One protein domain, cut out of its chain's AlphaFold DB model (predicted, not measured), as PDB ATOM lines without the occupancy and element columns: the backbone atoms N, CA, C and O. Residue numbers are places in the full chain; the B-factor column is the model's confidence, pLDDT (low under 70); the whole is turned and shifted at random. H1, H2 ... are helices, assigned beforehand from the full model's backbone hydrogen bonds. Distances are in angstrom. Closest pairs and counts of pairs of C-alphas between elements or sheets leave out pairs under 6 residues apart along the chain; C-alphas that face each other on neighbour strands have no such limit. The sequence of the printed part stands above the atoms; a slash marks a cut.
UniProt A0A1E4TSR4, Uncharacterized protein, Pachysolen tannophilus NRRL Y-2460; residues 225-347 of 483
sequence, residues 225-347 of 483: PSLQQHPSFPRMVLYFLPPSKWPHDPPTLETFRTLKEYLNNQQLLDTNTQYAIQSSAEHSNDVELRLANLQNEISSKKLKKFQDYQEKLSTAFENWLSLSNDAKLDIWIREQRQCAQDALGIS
ATOM      1  N   PRO A 225     272.139 227.361 251.488       91.94
ATOM      2  CA  PRO A 225     270.994 228.249 251.378       91.94
ATOM      3  C   PRO A 225     270.813 228.981 252.708       91.94
ATOM      4  O   PRO A 225     270.938 228.389 253.782       91.94
ATOM      5  N   SER A 226     270.543 230.281 252.644       94.19
ATOM      6  CA  SER A 226     270.158 231.069 253.809       94.19
ATOM      7  C   SER A 226     268.643 231.250 253.828       94.19
ATOM      8  O   SER A 226     267.966 231.281 252.792       94.19
ATOM      9  N   LEU A 227     268.090 231.321 255.035       95.06
ATOM     10  CA  LEU A 227     266.684 231.635 255.220       95.06
ATOM     11  C   LEU A 227     266.506 233.154 255.130       95.06
ATOM     12  O   LEU A 227     267.226 233.905 255.791       95.06
ATOM     13  N   GLN A 228     265.555 233.601 254.313       94.81
ATOM     14  CA  GLN A 228     265.211 235.016 254.193       94.81
ATOM     15  C   GLN A 228     264.674 235.567 255.525       94.81
ATOM     16  O   GLN A 228     264.221 234.811 256.385       94.81
ATOM     17  N   GLN A 229     264.698 236.892 255.698       95.88
ATOM     18  CA  GLN A 229     264.194 237.532 256.920       95.88
ATOM     19  C   GLN A 229     262.692 237.276 257.134       95.88
ATOM     20  O   GLN A 229     262.269 237.042 258.265       95.88
ATOM     21  N   HIS A 230     261.922 237.261 256.042       96.88
ATOM     22  CA  HIS A 230     260.484 236.992 256.019       96.88
ATOM     23  C   HIS A 230     260.190 235.825 255.062       96.88
ATOM     24  O   HIS A 230     259.753 236.052 253.936       96.88
ATOM     25  N   PRO A 231     260.498 234.579 255.461       97.75
ATOM     26  CA  PRO A 231     260.344 233.429 254.582       97.75
ATOM     27  C   PRO A 231     258.861 233.091 254.380       97.75
ATOM     28  O   PRO A 231     258.061 233.179 255.313       97.75
ATOM     29  N   SER A 232     258.498 232.659 253.173       98.25
ATOM     30  CA  SER A 232     257.181 232.073 252.913       98.25
ATOM     31  C   SER A 232     257.038 230.710 253.611       98.25
ATOM     32  O   SER A 232     258.028 230.066 253.973       98.25
ATOM     33  N   PHE A 233     255.805 230.236 253.810       98.38
ATOM     34  CA  PHE A 233     255.583 228.924 254.426       98.38
ATOM     35  C   PHE A 233     256.208 227.773 253.609       98.38
ATOM     36  O   PHE A 233     256.984 227.010 254.189       98.38
ATOM     37  N   PRO A 234     256.004 227.687 252.278       98.38
ATOM     38  CA  PRO A 234     256.798 226.836 251.390       98.38
ATOM     39  C   PRO A 234     258.302 226.862 251.635       98.38
ATOM     40  O   PRO A 234     258.929 225.812 251.767       98.38
ATOM     41  N   ARG A 235     258.883 228.061 251.751       97.94
ATOM     42  CA  ARG A 235     260.320 228.228 251.953       97.94
ATOM     43  C   ARG A 235     260.786 227.599 253.263       97.94
ATOM     44  O   ARG A 235     261.841 226.975 253.297       97.94
ATOM     45  N   MET A 236     259.996 227.729 254.327       98.12
ATOM     46  CA  MET A 236     260.270 227.084 255.614       98.12
ATOM     47  C   MET A 236     260.221 225.555 255.500       98.12
ATOM     48  O   MET A 236     261.101 224.875 256.024       98.12
ATOM     49  N   VAL A 237     259.230 225.013 254.786       98.06
ATOM     50  CA  VAL A 237     259.101 223.565 254.542       98.06
ATOM     51  C   VAL A 237     260.339 223.026 253.826       98.06
ATOM     52  O   VAL A 237     260.969 222.098 254.328       98.06
ATOM     53  N   LEU A 238     260.733 223.658 252.719       96.75
ATOM     54  CA  LEU A 238     261.891 223.258 251.910       96.75
ATOM     55  C   LEU A 238     263.223 223.408 252.657       96.75
ATOM     56  O   LEU A 238     264.153 222.643 252.431       96.75
ATOM     57  N   TYR A 239     263.328 224.398 253.547       96.62
ATOM     58  CA  TYR A 239     264.554 224.663 254.299       96.62
ATOM     59  C   TYR A 239     264.785 223.666 255.443       96.62
ATOM     60  O   TYR A 239     265.928 223.301 255.719       96.62
ATOM     61  N   PHE A 240     263.727 223.249 256.143       96.62
ATOM     62  CA  PHE A 240     263.858 222.434 257.357       96.62
ATOM     63  C   PHE A 240     263.576 220.948 257.149       96.62
ATOM     64  O   PHE A 240     264.179 220.129 257.845       96.62
ATOM     65  N   LEU A 241     262.660 220.584 256.247       95.88
ATOM     66  CA  LEU A 241     262.357 219.178 256.001       95.88
ATOM     67  C   LEU A 241     263.354 218.577 255.008       95.88
ATOM     68  O   LEU A 241     263.712 219.231 254.027       95.88
ATOM     69  N   PRO A 242     263.781 217.319 255.219       93.31
ATOM     70  CA  PRO A 242     264.550 216.613 254.211       93.31
ATOM     71  C   PRO A 242     263.684 216.388 252.961       93.31
ATOM     72  O   PRO A 242     262.468 216.222 253.097       93.31
ATOM     73  N   PRO A 243     264.296 216.308 251.772       91.69
ATOM     74  CA  PRO A 243     263.589 216.083 250.513       91.69
ATOM     75  C   PRO A 243     262.629 214.891 250.519       91.69
ATOM     76  O   PRO A 243     261.504 215.007 250.054       91.69
ATOM     77  N   SER A 244     263.000 213.784 251.171       93.81
ATOM     78  CA  SER A 244     262.141 212.599 251.327       93.81
ATOM     79  C   SER A 244     260.835 212.846 252.094       93.81
ATOM     80  O   SER A 244     259.969 211.975 252.133       93.81
ATOM     81  N   LYS A 245     260.695 214.010 252.735       95.31
ATOM     82  CA  LYS A 245     259.492 214.463 253.443       95.31
ATOM     83  C   LYS A 245     258.845 215.685 252.787       95.31
ATOM     84  O   LYS A 245     257.972 216.301 253.400       95.31
ATOM     85  N   TRP A 246     259.284 216.084 251.598       94.69
ATOM     86  CA  TRP A 246     258.644 217.172 250.870       94.69
ATOM     87  C   TRP A 246     257.292 216.698 250.328       94.69
ATOM     88  O   TRP A 246     257.206 215.594 249.789       94.69
ATOM     89  N   PRO A 247     256.220 217.488 250.490       96.31
ATOM     90  CA  PRO A 247     254.938 217.139 249.898       96.31
ATOM     91  C   PRO A 247     255.013 217.291 248.371       96.31
ATOM     92  O   PRO A 247     255.643 218.224 247.873       96.31
ATOM     93  N   HIS A 248     254.366 216.392 247.624       94.31
ATOM     94  CA  HIS A 248     254.226 216.548 246.169       94.31
ATOM     95  C   HIS A 248     253.351 217.764 245.825       94.31
ATOM     96  O   HIS A 248     253.696 218.561 244.953       94.31
ATOM     97  N   ASP A 249     252.260 217.931 246.568       96.88
ATOM     98  CA  ASP A 249     251.318 219.039 246.436       96.88
ATOM     99  C   ASP A 249     251.689 220.229 247.339       96.88
ATOM    100  O   ASP A 249     252.522 220.091 248.245       96.88
ATOM    101  N   PRO A 250     251.071 221.413 247.145       98.06
ATOM    102  CA  PRO A 250     251.306 222.564 248.005       98.06
ATOM    103  C   PRO A 250     251.143 222.222 249.502       98.06
ATOM    104  O   PRO A 250     250.167 221.565 249.878       98.06
ATOM    105  N   PRO A 251     252.057 222.689 250.378       98.00
ATOM    106  CA  PRO A 251     252.065 222.339 251.794       98.00
ATOM    107  C   PRO A 251     250.726 222.565 252.505       98.00
ATOM    108  O   PRO A 251     250.109 223.632 252.398       98.00
ATOM    109  N   THR A 252     250.306 221.572 253.290       98.00
ATOM    110  CA  THR A 252     249.015 221.566 253.991       98.00
ATOM    111  C   THR A 252     249.174 221.840 255.490       98.00
ATOM    112  O   THR A 252     250.279 222.018 256.014       98.00
ATOM    113  N   LEU A 253     248.051 221.856 256.219       97.88
ATOM    114  CA  LEU A 253     248.041 221.930 257.684       97.88
ATOM    115  C   LEU A 253     248.792 220.758 258.334       97.88
ATOM    116  O   LEU A 253     249.381 220.919 259.401       97.88
ATOM    117  N   GLU A 254     248.779 219.584 257.707       97.75
ATOM    118  CA  GLU A 254     249.530 218.433 258.196       97.75
ATOM    119  C   GLU A 254     251.035 218.690 258.100       97.75
ATOM    120  O   GLU A 254     251.737 218.559 259.100       97.75
ATOM    121  N   THR A 255     251.506 219.212 256.960       98.00
ATOM    122  CA  THR A 255     252.906 219.623 256.776       98.00
ATOM    123  C   THR A 255     253.339 220.651 257.824       98.00
ATOM    124  O   THR A 255     254.444 220.559 258.357       98.00
ATOM    125  N   PHE A 256     252.464 221.601 258.177       98.38
ATOM    126  CA  PHE A 256     252.727 222.563 259.252       98.38
ATOM    127  C   PHE A 256     252.921 221.877 260.609       98.38
ATOM    128  O   PHE A 256     253.871 222.194 261.326       98.38
ATOM    129  N   ARG A 257     252.052 220.919 260.963       97.94
ATOM    130  CA  ARG A 257     252.169 220.154 262.218       97.94
ATOM    131  C   ARG A 257     253.469 219.358 262.257       97.94
ATOM    132  O   ARG A 257     254.193 219.460 263.243       97.94
ATOM    133  N   THR A 258     253.798 218.653 261.175       96.94
ATOM    134  CA  THR A 258     255.049 217.893 261.048       96.94
ATOM    135  C   THR A 258     256.272 218.792 261.182       96.94
ATOM    136  O   THR A 258     257.212 218.458 261.900       96.94
ATOM    137  N   LEU A 259     256.271 219.957 260.528       97.56
ATOM    138  CA  LEU A 259     257.377 220.906 260.610       97.56
ATOM    139  C   LEU A 259     257.511 221.510 262.017       97.56
ATOM    140  O   LEU A 259     258.621 221.646 262.528       97.56
ATOM    141  N   LYS A 260     256.392 221.830 262.673       97.62
ATOM    142  CA  LYS A 260     256.389 222.328 264.053       97.62
ATOM    143  C   LYS A 260     256.945 221.288 265.027       97.62
ATOM    144  O   LYS A 260     257.783 221.618 265.860       97.62
ATOM    145  N   GLU A 261     256.523 220.034 264.891       96.75
ATOM    146  CA  GLU A 261     257.057 218.917 265.671       96.75
ATOM    147  C   GLU A 261     258.556 218.718 265.412       96.75
ATOM    148  O   GLU A 261     259.336 218.583 266.353       96.75
ATOM    149  N   TYR A 262     258.985 218.791 264.150       96.31
ATOM    150  CA  TYR A 262     260.394 218.696 263.781       96.31
ATOM    151  C   TYR A 262     261.245 219.785 264.449       96.31
ATOM    152  O   TYR A 262     262.271 219.470 265.049       96.31
ATOM    153  N   LEU A 263     260.811 221.050 264.404       96.06
ATOM    154  CA  LEU A 263     261.520 222.155 265.059       96.06
ATOM    155  C   LEU A 263     261.578 221.986 266.584       96.06
ATOM    156  O   LEU A 263     262.625 222.235 267.178       96.06
ATOM    157  N   ASN A 264     260.495 221.517 267.211       95.62
ATOM    158  CA  ASN A 264     260.475 221.221 268.647       95.62
ATOM    159  C   ASN A 264     261.461 220.102 269.009       95.62
ATOM    160  O   ASN A 264     262.196 220.213 269.987       95.62
ATOM    161  N   ASN A 265     261.518 219.041 268.203       95.12
ATOM    162  CA  ASN A 265     262.435 217.926 268.428       95.12
ATOM    163  C   ASN A 265     263.901 218.348 268.246       95.12
ATOM    164  O   ASN A 265     264.753 217.933 269.027       95.12
ATOM    165  N   GLN A 266     264.198 219.215 267.272       92.38
ATOM    166  CA  GLN A 266     265.536 219.801 267.108       92.38
ATOM    167  C   GLN A 266     265.936 220.652 268.319       92.38
ATOM    168  O   GLN A 266     267.046 220.522 268.831       92.38
ATOM    169  N   GLN A 267     265.007 221.460 268.832       93.25
ATOM    170  CA  GLN A 267     265.217 222.235 270.053       93.25
ATOM    171  C   GLN A 267     265.499 221.325 271.264       93.25
ATOM    172  O   GLN A 267     266.417 221.604 272.033       93.25
ATOM    173  N   LEU A 268     264.759 220.218 271.410       92.00
ATOM    174  CA  LEU A 268     264.953 219.245 272.493       92.00
ATOM    175  C   LEU A 268     266.312 218.531 272.413       92.00
ATOM    176  O   LEU A 268     266.979 218.360 273.437       92.00
ATOM    177  N   LEU A 269     266.746 218.138 271.211       90.44
ATOM    178  CA  LEU A 269     268.054 217.513 270.986       90.44
ATOM    179  C   LEU A 269     269.203 218.446 271.394       90.44
ATOM    180  O   LEU A 269     270.133 218.014 272.082       90.44
ATOM    181  N   ASP A 270     269.110 219.730 271.043       86.50
ATOM    182  CA  ASP A 270     270.092 220.738 271.447       86.50
ATOM    183  C   ASP A 270     270.106 220.936 272.976       86.50
ATOM    184  O   ASP A 270     271.182 220.989 273.578       86.50
ATOM    185  N   THR A 271     268.939 220.959 273.638       87.25
ATOM    186  CA  THR A 271     268.874 221.070 275.110       87.25
ATOM    187  C   THR A 271     269.415 219.832 275.825       87.25
ATOM    188  O   THR A 271     270.147 219.961 276.802       87.25
ATOM    189  N   ASN A 272     269.132 218.625 275.329       87.50
ATOM    190  CA  ASN A 272     269.639 217.389 275.933       87.50
ATOM    191  C   ASN A 272     271.161 217.282 275.798       87.50
ATOM    192  O   ASN A 272     271.843 216.881 276.741       87.50
ATOM    193  N   THR A 273     271.700 217.705 274.651       84.81
ATOM    194  CA  THR A 273     273.150 217.789 274.434       84.81
ATOM    195  C   THR A 273     273.791 218.768 275.421       84.81
ATOM    196  O   THR A 273     274.857 218.487 275.965       84.81
ATOM    197  N   GLN A 274     273.122 219.885 275.723       82.12
ATOM    198  CA  GLN A 274     273.585 220.844 276.725       82.12
ATOM    199  C   GLN A 274     273.621 220.243 278.137       82.12
ATOM    200  O   GLN A 274     274.631 220.397 278.823       82.12
ATOM    201  N   TYR A 275     272.570 219.535 278.563       83.69
ATOM    202  CA  TYR A 275     272.552 218.873 279.874       83.69
ATOM    203  C   TYR A 275     273.652 217.813 280.006       83.69
ATOM    204  O   TYR A 275     274.313 217.747 281.041       83.69
ATOM    205  N   ALA A 276     273.901 217.033 278.948       83.12
ATOM    206  CA  ALA A 276     274.978 216.045 278.937       83.12
ATOM    207  C   ALA A 276     276.354 216.704 279.150       83.12
ATOM    208  O   ALA A 276     277.120 216.264 280.005       83.12
ATOM    209  N   ILE A 277     276.630 217.806 278.445       80.94
ATOM    210  CA  ILE A 277     277.887 218.559 278.573       80.94
ATOM    211  C   ILE A 277     278.035 219.188 279.969       80.94
ATOM    212  O   ILE A 277     279.115 219.136 280.558       80.94
ATOM    213  N   GLN A 278     276.961 219.760 280.522       79.38
ATOM    214  CA  GLN A 278     276.991 220.341 281.868       79.38
ATOM    215  C   GLN A 278     277.295 219.280 282.928       79.38
ATOM    216  O   GLN A 278     278.158 219.505 283.771       79.38
ATOM    217  N   SER A 279     276.668 218.103 282.834       83.44
ATOM    218  CA  SER A 279     276.907 217.009 283.781       83.44
ATOM    219  C   SER A 279     278.351 216.487 283.757       83.44
ATOM    220  O   SER A 279     278.874 216.094 284.797       83.44
ATOM    221  N   SER A 280     279.035 216.534 282.604       80.25
ATOM    222  CA  SER A 280     280.457 216.172 282.524       80.25
ATOM    223  C   SER A 280     281.395 217.220 283.131       80.25
ATOM    224  O   SER A 280     282.448 216.853 283.646       80.25
ATOM    225  N   ALA A 281     281.006 218.499 283.125       75.12
ATOM    226  CA  ALA A 281     281.865 219.607 283.543       75.12
ATOM    227  C   ALA A 281     281.965 219.792 285.070       75.12
ATOM    228  O   ALA A 281     282.858 220.494 285.542       75.12
ATOM    229  N   GLU A 282     281.095 219.157 285.867       74.19
ATOM    230  CA  GLU A 282     281.063 219.313 287.335       74.19
ATOM    231  C   GLU A 282     282.311 218.758 288.060       74.19
ATOM    232  O   GLU A 282     282.449 218.939 289.268       74.19
ATOM    233  N   HIS A 283     283.248 218.122 287.346       73.00
ATOM    234  CA  HIS A 283     284.414 217.446 287.931       73.00
ATOM    235  C   HIS A 283     285.784 217.982 287.466       73.00
ATOM    236  O   HIS A 283     286.790 217.298 287.663       73.00
ATOM    237  N   SER A 284     285.875 219.176 286.860       64.12
ATOM    238  CA  SER A 284     287.116 219.590 286.181       64.12
ATOM    239  C   SER A 284     287.470 221.090 286.238       64.12
ATOM    240  O   SER A 284     286.666 221.943 286.600       64.12
ATOM    241  N   ASN A 285     288.738 221.368 285.904       78.88
ATOM    242  CA  ASN A 285     289.513 222.608 286.056       78.88
ATOM    243  C   ASN A 285     288.881 223.880 285.439       78.88
ATOM    244  O   ASN A 285     288.074 223.814 284.519       78.88
ATOM    245  N   ASP A 286     289.382 225.061 285.838       81.56
ATOM    246  CA  ASP A 286     288.990 226.408 285.357       81.56
ATOM    247  C   ASP A 286     288.863 226.574 283.822       81.56
ATOM    248  O   ASP A 286     288.099 227.414 283.336       81.56
ATOM    249  N   VAL A 287     289.612 225.795 283.032       79.38
ATOM    250  CA  VAL A 287     289.519 225.801 281.558       79.38
ATOM    251  C   VAL A 287     288.183 225.224 281.083       79.38
ATOM    252  O   VAL A 287     287.580 225.749 280.146       79.38
ATOM    253  N   GLU A 288     287.687 224.189 281.755       81.62
ATOM    254  CA  GLU A 288     286.423 223.529 281.433       81.62
ATOM    255  C   GLU A 288     285.232 224.427 281.766       81.62
ATOM    256  O   GLU A 288     284.302 224.539 280.969       81.62
ATOM    257  N   LEU A 289     285.326 225.201 282.853       81.88
ATOM    258  CA  LEU A 289     284.325 226.210 283.201       81.88
ATOM    259  C   LEU A 289     284.195 227.300 282.121       81.88
ATOM    260  O   LEU A 289     283.087 227.720 281.782       81.88
ATOM    261  N   ARG A 290     285.312 227.751 281.527       84.50
ATOM    262  CA  ARG A 290     285.276 228.718 280.411       84.50
ATOM    263  C   ARG A 290     284.647 228.126 279.151       84.50
ATOM    264  O   ARG A 290     283.855 228.812 278.502       84.50
ATOM    265  N   LEU A 291     284.967 226.875 278.814       83.25
ATOM    266  CA  LEU A 291     284.362 226.181 277.671       83.25
ATOM    267  C   LEU A 291     282.856 225.965 277.874       83.25
ATOM    268  O   LEU A 291     282.081 226.262 276.964       83.25
ATOM    269  N   ALA A 292     282.437 225.561 279.075       83.50
ATOM    270  CA  ALA A 292     281.031 225.392 279.429       83.50
ATOM    271  C   ALA A 292     280.244 226.710 279.319       83.50
ATOM    272  O   ALA A 292     279.141 226.737 278.774       83.50
ATOM    273  N   ASN A 293     280.823 227.833 279.760       87.44
ATOM    274  CA  ASN A 293     280.192 229.150 279.625       87.44
ATOM    275  C   ASN A 293     280.017 229.575 278.158       87.44
ATOM    276  O   ASN A 293     278.936 230.033 277.783       87.44
ATOM    277  N   LEU A 294     281.033 229.371 277.312       87.81
ATOM    278  CA  LEU A 294     280.929 229.640 275.872       87.81
ATOM    279  C   LEU A 294     279.876 228.748 275.203       87.81
ATOM    280  O   LEU A 294     279.089 229.220 274.382       87.81
ATOM    281  N   GLN A 295     279.818 227.469 275.576       85.38
ATOM    282  CA  GLN A 295     278.804 226.542 275.077       85.38
ATOM    283  C   GLN A 295     277.396 226.958 275.510       85.38
ATOM    284  O   GLN A 295     276.493 226.969 274.678       85.38
ATOM    285  N   ASN A 296     277.205 227.386 276.761       86.62
ATOM    286  CA  ASN A 296     275.926 227.909 277.243       86.62
ATOM    287  C   ASN A 296     275.486 229.162 276.470       86.62
ATOM    288  O   ASN A 296     274.309 229.293 276.127       86.62
ATOM    289  N   GLU A 297     276.415 230.066 276.145       91.62
ATOM    290  CA  GLU A 297     276.117 231.246 275.328       91.62
ATOM    291  C   GLU A 297     275.700 230.855 273.899       91.62
ATOM    292  O   GLU A 297     274.704 231.366 273.375       91.62
ATOM    293  N   ILE A 298     276.420 229.915 273.276       87.94
ATOM    294  CA  ILE A 298     276.090 229.384 271.945       87.94
ATOM    295  C   ILE A 298     274.708 228.719 271.960       87.94
ATOM    296  O   ILE A 298     273.886 229.004 271.085       87.94
ATOM    297  N   SER A 299     274.418 227.887 272.961       88.75
ATOM    298  CA  SER A 299     273.122 227.215 273.118       88.75
ATOM    299  C   SER A 299     271.986 228.209 273.354       88.75
ATOM    300  O   SER A 299     270.938 228.096 272.722       88.75
ATOM    301  N   SER A 300     272.198 229.248 274.169       90.38
ATOM    302  CA  SER A 300     271.209 230.317 274.373       90.38
ATOM    303  C   SER A 300     270.894 231.065 273.073       90.38
ATOM    304  O   SER A 300     269.726 231.315 272.759       90.38
ATOM    305  N   LYS A 301     271.916 231.377 272.261       92.88
ATOM    306  CA  LYS A 301     271.732 232.001 270.938       92.88
ATOM    307  C   LYS A 301     270.974 231.083 269.977       92.88
ATOM    308  O   LYS A 301     270.086 231.558 269.271       92.88
ATOM    309  N   LYS A 302     271.283 229.782 269.964       91.75
ATOM    310  CA  LYS A 302     270.545 228.786 269.170       91.75
ATOM    311  C   LYS A 302     269.080 228.696 269.596       91.75
ATOM    312  O   LYS A 302     268.209 228.754 268.737       91.75
ATOM    313  N   LEU A 303     268.805 228.635 270.899       91.38
ATOM    314  CA  LEU A 303     267.449 228.556 271.445       91.38
ATOM    315  C   LEU A 303     266.592 229.756 271.021       91.38
ATOM    316  O   LEU A 303     265.487 229.572 270.515       91.38
ATOM    317  N   LYS A 304     267.132 230.976 271.140       95.31
ATOM    318  CA  LYS A 304     266.468 232.197 270.648       95.31
ATOM    319  C   LYS A 304     266.202 232.136 269.142       95.31
ATOM    320  O   LYS A 304     265.150 232.566 268.687       95.31
ATOM    321  N   LYS A 305     267.133 231.569 268.368       94.94
ATOM    322  CA  LYS A 305     266.969 231.379 266.921       94.94
ATOM    323  C   LYS A 305     265.831 230.408 266.586       94.94
ATOM    324  O   LYS A 305     265.087 230.658 265.647       94.94
ATOM    325  N   PHE A 306     265.674 229.321 267.345       95.25
ATOM    326  CA  PHE A 306     264.557 228.387 267.160       95.25
ATOM    327  C   PHE A 306     263.206 229.013 267.506       95.25
ATOM    328  O   PHE A 306     262.243 228.791 266.776       95.25
ATOM    329  N   GLN A 307     263.143 229.824 268.564       95.81
ATOM    330  CA  GLN A 307     261.936 230.584 268.903       95.81
ATOM    331  C   GLN A 307     261.552 231.548 267.770       95.81
ATOM    332  O   GLN A 307     260.421 231.507 267.293       95.81
ATOM    333  N   ASP A 308     262.517 232.309 267.242       96.56
ATOM    334  CA  ASP A 308     262.321 233.177 266.070       96.56
ATOM    335  C   ASP A 308     261.822 232.384 264.842       96.56
ATOM    336  O   ASP A 308     260.909 232.807 264.134       96.56
ATOM    337  N   TYR A 309     262.348 231.176 264.609       97.25
ATOM    338  CA  TYR A 309     261.846 230.304 263.544       97.25
ATOM    339  C   TYR A 309     260.410 229.821 263.772       97.25
ATOM    340  O   TYR A 309     259.654 229.733 262.804       97.25
ATOM    341  N   GLN A 310     260.009 229.523 265.008       97.44
ATOM    342  CA  GLN A 310     258.635 229.123 265.332       97.44
ATOM    343  C   GLN A 310     257.636 230.275 265.145       97.44
ATOM    344  O   GLN A 310     256.535 230.058 264.628       97.44
ATOM    345  N   GLU A 311     258.018 231.497 265.520       97.75
ATOM    346  CA  GLU A 311     257.212 232.707 265.309       97.75
ATOM    347  C   GLU A 311     257.038 232.997 263.812       97.75
ATOM    348  O   GLU A 311     255.911 233.167 263.329       97.75
ATOM    349  N   LYS A 312     258.139 232.944 263.049       97.88
ATOM    350  CA  LYS A 312     258.126 233.080 261.584       97.88
ATOM    351  C   LYS A 312     257.286 232.001 260.919       97.88
ATOM    352  O   LYS A 312     256.511 232.315 260.023       97.88
ATOM    353  N   LEU A 313     257.405 230.752 261.367       98.00
ATOM    354  CA  LEU A 313     256.625 229.631 260.848       98.00
ATOM    355  C   LEU A 313     255.122 229.856 261.044       98.00
ATOM    356  O   LEU A 313     254.349 229.648 260.111       98.00
ATOM    357  N   SER A 314     254.716 230.293 262.237       98.06
ATOM    358  CA  SER A 314     253.306 230.540 262.563       98.06
ATOM    359  C   SER A 314     252.742 231.680 261.710       98.06
ATOM    360  O   SER A 314     251.739 231.494 261.028       98.06
ATOM    361  N   THR A 315     253.462 232.804 261.640       98.19
ATOM    362  CA  THR A 315     253.081 233.967 260.819       98.19
ATOM    363  C   THR A 315     253.003 233.615 259.331       98.19
ATOM    364  O   THR A 315     252.044 233.955 258.641       98.19
ATOM    365  N   ALA A 316     254.007 232.903 258.811       98.19
ATOM    366  CA  ALA A 316     254.055 232.505 257.410       98.19
ATOM    367  C   ALA A 316     252.919 231.539 257.049       98.19
ATOM    368  O   ALA A 316     252.373 231.626 255.948       98.19
ATOM    369  N   PHE A 317     252.549 230.637 257.963       98.44
ATOM    370  CA  PHE A 317     251.450 229.700 257.758       98.44
ATOM    371  C   PHE A 317     250.078 230.384 257.790       98.44
ATOM    372  O   PHE A 317     249.230 230.081 256.954       98.44
ATOM    373  N   GLU A 318     249.856 231.343 258.690       98.25
ATOM    374  CA  GLU A 318     248.625 232.148 258.697       98.25
ATOM    375  C   GLU A 318     248.457 232.920 257.382       98.25
ATOM    376  O   GLU A 318     247.405 232.847 256.743       98.25
ATOM    377  N   ASN A 319     249.533 233.562 256.914       98.06
ATOM    378  CA  ASN A 319     249.556 234.219 255.609       98.06
ATOM    379  C   ASN A 319     249.275 233.223 254.476       98.06
ATOM    380  O   ASN A 319     248.474 233.508 253.590       98.06
ATOM    381  N   TRP A 320     249.878 232.034 254.522       98.19
ATOM    382  CA  TRP A 320     249.649 230.972 253.542       98.19
ATOM    383  C   TRP A 320     248.188 230.531 253.472       98.19
ATOM    384  O   TRP A 320     247.651 230.366 252.378       98.19
ATOM    385  N   LEU A 321     247.515 230.369 254.614       98.25
ATOM    386  CA  LEU A 321     246.115 229.947 254.658       98.25
ATOM    387  C   LEU A 321     245.169 230.940 253.978       98.25
ATOM    388  O   LEU A 321     244.186 230.497 253.385       98.25
ATOM    389  N   SER A 322     245.492 232.237 254.007       98.19
ATOM    390  CA  SER A 322     244.688 233.296 253.380       98.19
ATOM    391  C   SER A 322     244.699 233.283 251.843       98.19
ATOM    392  O   SER A 322     243.854 233.919 251.216       98.19
ATOM    393  N   LEU A 323     245.635 232.553 251.228       98.12
ATOM    394  CA  LEU A 323     245.799 232.502 249.777       98.12
ATOM    395  C   LEU A 323     244.827 231.518 249.110       98.12
ATOM    396  O   LEU A 323     244.496 230.462 249.665       98.12
ATOM    397  N   SER A 324     244.433 231.833 247.872       98.31
ATOM    398  CA  SER A 324     243.707 230.902 247.002       98.31
ATOM    399  C   SER A 324     244.571 229.686 246.645       98.31
ATOM    400  O   SER A 324     245.798 229.725 246.741       98.31
ATOM    401  N   ASN A 325     243.935 228.590 246.227       97.81
ATOM    402  CA  ASN A 325     244.652 227.362 245.871       97.81
ATOM    403  C   ASN A 325     245.603 227.562 244.680       97.81
ATOM    404  O   ASN A 325     246.730 227.079 244.731       97.81
ATOM    405  N   ASP A 326     245.200 228.342 243.675       98.00
ATOM    406  CA  ASP A 326     246.050 228.646 242.516       98.00
ATOM    407  C   ASP A 326     247.292 229.448 242.935       98.00
ATOM    408  O   ASP A 326     248.417 229.104 242.580       98.00
ATOM    409  N   ALA A 327     247.117 230.454 243.803       98.25
ATOM    410  CA  ALA A 327     248.234 231.234 244.333       98.25
ATOM    411  C   ALA A 327     249.188 230.382 245.190       98.25
ATOM    412  O   ALA A 327     250.402 230.589 245.163       98.25
ATOM    413  N   LYS A 328     248.657 229.407 245.943       98.25
ATOM    414  CA  LYS A 328     249.469 228.440 246.697       98.25
ATOM    415  C   LYS A 328     250.315 227.587 245.755       98.25
ATOM    416  O   LYS A 328     251.512 227.448 245.989       98.25
ATOM    417  N   LEU A 329     249.723 227.056 244.689       97.69
ATOM    418  CA  LEU A 329     250.447 226.256 243.703       97.69
ATOM    419  C   LEU A 329     251.578 227.059 243.042       97.69
ATOM    420  O   LEU A 329     252.722 226.603 243.015       97.69
ATOM    421  N   ASP A 330     251.292 228.287 242.612       97.94
ATOM    422  CA  ASP A 330     252.281 229.162 241.973       97.94
ATOM    423  C   ASP A 330     253.461 229.499 242.894       97.94
ATOM    424  O   ASP A 330     254.624 229.475 242.474       97.94
ATOM    425  N   ILE A 331     253.186 229.829 244.161       98.06
ATOM    426  CA  ILE A 331     254.238 230.121 245.142       98.06
ATOM    427  C   ILE A 331     255.027 228.851 245.466       98.06
ATOM    428  O   ILE A 331     256.247 228.926 245.590       98.06
ATOM    429  N   TRP A 332     254.371 227.693 245.569       97.75
ATOM    430  CA  TRP A 332     255.039 226.420 245.837       97.75
ATOM    431  C   TRP A 332     256.090 226.096 244.772       97.75
ATOM    432  O   TRP A 332     257.263 225.916 245.102       97.75
ATOM    433  N   ILE A 333     255.699 226.134 243.496       96.50
ATOM    434  CA  ILE A 333     256.596 225.877 242.358       96.50
ATOM    435  C   ILE A 333     257.751 226.889 242.337       96.50
ATOM    436  O   ILE A 333     258.918 226.533 242.136       96.50
ATOM    437  N   ARG A 334     257.445 228.171 242.567       97.38
ATOM    438  CA  ARG A 334     258.450 229.241 242.593       97.38
ATOM    439  C   ARG A 334     259.484 229.028 243.696       97.38
ATOM    440  O   ARG A 334     260.676 229.179 243.444       97.38
ATOM    441  N   GLU A 335     259.037 228.674 244.895       97.25
ATOM    442  CA  GLU A 335     259.905 228.486 246.058       97.25
ATOM    443  C   GLU A 335     260.751 227.221 245.946       97.25
ATOM    444  O   GLU A 335     261.928 227.268 246.293       97.25
ATOM    445  N   GLN A 336     260.224 226.132 245.376       95.25
ATOM    446  CA  GLN A 336     261.032 224.956 245.029       95.25
ATOM    447  C   GLN A 336     262.200 225.340 244.115       95.25
ATOM    448  O   GLN A 336     263.357 225.015 244.395       95.25
ATOM    449  N   ARG A 337     261.912 226.100 243.050       93.44
ATOM    450  CA  ARG A 337     262.932 226.566 242.106       93.44
ATOM    451  C   ARG A 337     263.953 227.482 242.776       93.44
ATOM    452  O   ARG A 337     265.152 227.298 242.572       93.44
ATOM    453  N   GLN A 338     263.490 228.439 243.579       94.44
ATOM    454  CA  GLN A 338     264.362 229.376 244.284       94.44
ATOM    455  C   GLN A 338     265.241 228.654 245.313       94.44
ATOM    456  O   GLN A 338     266.432 228.926 245.395       94.44
ATOM    457  N   CYS A 339     264.693 227.696 246.066       93.69
ATOM    458  CA  CYS A 339     265.459 226.855 246.988       93.69
ATOM    459  C   CYS A 339     266.556 226.075 246.271       93.69
ATOM    460  O   CYS A 339     267.693 226.061 246.740       93.69
ATOM    461  N   ALA A 340     266.233 225.456 245.134       92.50
ATOM    462  CA  ALA A 340     267.212 224.720 244.347       92.50
ATOM    463  C   ALA A 340     268.318 225.646 243.806       92.50
ATOM    464  O   ALA A 340     269.491 225.291 243.855       92.50
ATOM    465  N   GLN A 341     267.975 226.857 243.358       92.56
ATOM    466  CA  GLN A 341     268.957 227.859 242.924       92.56
ATOM    467  C   GLN A 341     269.847 228.344 244.075       92.56
ATOM    468  O   GLN A 341     271.066 228.384 243.934       92.56
ATOM    469  N   ASP A 342     269.270 228.644 245.236       92.56
ATOM    470  CA  ASP A 342     270.034 229.104 246.397       92.56
ATOM    471  C   ASP A 342     270.967 228.008 246.939       92.56
ATOM    472  O   ASP A 342     272.059 228.304 247.428       92.56
ATOM    473  N   ALA A 343     270.569 226.735 246.816       91.69
ATOM    474  CA  ALA A 343     271.405 225.582 247.146       91.69
ATOM    475  C   ALA A 343     272.585 225.398 246.175       91.69
ATOM    476  O   ALA A 343     273.617 224.853 246.559       91.69
ATOM    477  N   LEU A 344     272.483 225.885 244.936       92.19
ATOM    478  CA  LEU A 344     273.615 225.933 244.003       92.19
ATOM    479  C   LEU A 344     274.574 227.096 244.298       92.19
ATOM    480  O   LEU A 344     275.742 227.038 243.918       92.19
ATOM    481  N   GLY A 345     274.125 228.100 245.054       88.62
ATOM    482  CA  GLY A 345     274.948 229.215 245.517       88.62
ATOM    483  C   GLY A 345     275.301 230.232 244.425       88.62
ATOM    484  O   GLY A 345     274.724 230.264 243.344       88.62
ATOM    485  N   ILE A 346     276.273 231.100 244.724       81.81
ATOM    486  CA  ILE A 346     276.716 232.204 243.841       81.81
ATOM    487  C   ILE A 346     277.789 231.727 242.837       81.81
ATOM    488  O   ILE A 346     278.274 232.485 242.005       81.81
ATOM    489  N   SER A 347     278.176 230.451 242.882       81.62
ATOM    490  CA  SER A 347     279.330 229.880 242.170       81.62
ATOM    491  C   SER A 347     279.153 229.745 240.646       81.62
ATOM    492  O   SER A 347     279.974 229.108 239.983       81.62
TER     493      SER A 347
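AT A GLANCE: This is residues 225 to 347 of the 483 residues of an uncharacterized protein of Pachysolen tannophilus NRRL Y-2460 (UniProt A0A1E4TSR4). A long helical hairpin, H2 and H3 side by side, makes the length of the domain, and at its open end, where H2 begins and H3 ends, the short helix H1 is wedged between the hairpin and H4. After H3 the chain folds back into H4, and the two make a narrow V with H1 inside it. The printed part has 123 residues with four named helices in the order H1, H2, H3, H4 and no named strand, and its class is all helix. It is loose, with a radius of gyration of the C-alphas of 18.3 A, and elongated, spanning 61 by 35 by 25 A.

IN THESE COORDINATES: The printed part begins at Pro 225, before the first helix. H1 is residues 233 to 240, from C-alpha 233 at (255.583, 228.924, 254.426). Residues 241 to 252 hold no named element. H2, residues 253 to 281, is 42.6 A from first to last C-alpha. H3, residues 286 to 321, is the longest helix, with 36 residues and 52.9 A; its C-alpha 286 is at (288.990, 226.408, 285.357). H4, residues 325 to 344, measures 29.1 A and ends with C-alpha 344 at (273.615, 225.933, 244.003).

HOW THE PARTS SIT: H1 is the hub, touching the three other helices. H2 touches it with residues 255 to 259 alone, closest at the C-alphas of Val 237 and Leu 259, 6.8 A apart; they run the same way at a steep tilt of 36 degrees, only just past shallow. H3 touches H1 with residues 313 to 320 alone, closest at the C-alphas of Phe 233 and Ala 316, 4.9 A apart; they run opposite ways at a shallow tilt of 30 degrees. H4 touches H1 with residues 331 to 339 alone, closest at the C-alphas of Pro 234 and Trp 332, 5.8 A apart; they run the same way at a shallow tilt of 33 degrees, only just short of steep. H2 and H3 form a helical hairpin: they touch, with 17 pairs of C-alphas within 8 A, and run opposite ways at a shallow tilt of 7 degrees. Their closest C-alphas are those of Ala 281 and Glu 288, 6.4 A apart. H3 and H4 are close but not clearly touching; their closest C-alphas, of Trp 320 and Lys 328, are 7.3 A apart. H2 and H4 are apart. The helix packing is mostly aligned, with 3 of 4 touching pairs at a shallow tilt. In H1, H2, H3 and H4 every O i to N i+4 pair is within hydrogen-bond range.

THE WHOLE: The two C-alphas farthest apart, those of Asn 285 and Asp 326, are 61.8 A apart, while those of Pro 225 and Ser 347, the first and last printed, are 12.5 A apart. The printed part has no cut. The link from H1 to H2 is long, with 12 residues; those from H2 to H3 and from H3 to H4 are tight. The mean pLDDT of the printed part is 92.5, and residue 284 alone is under 70.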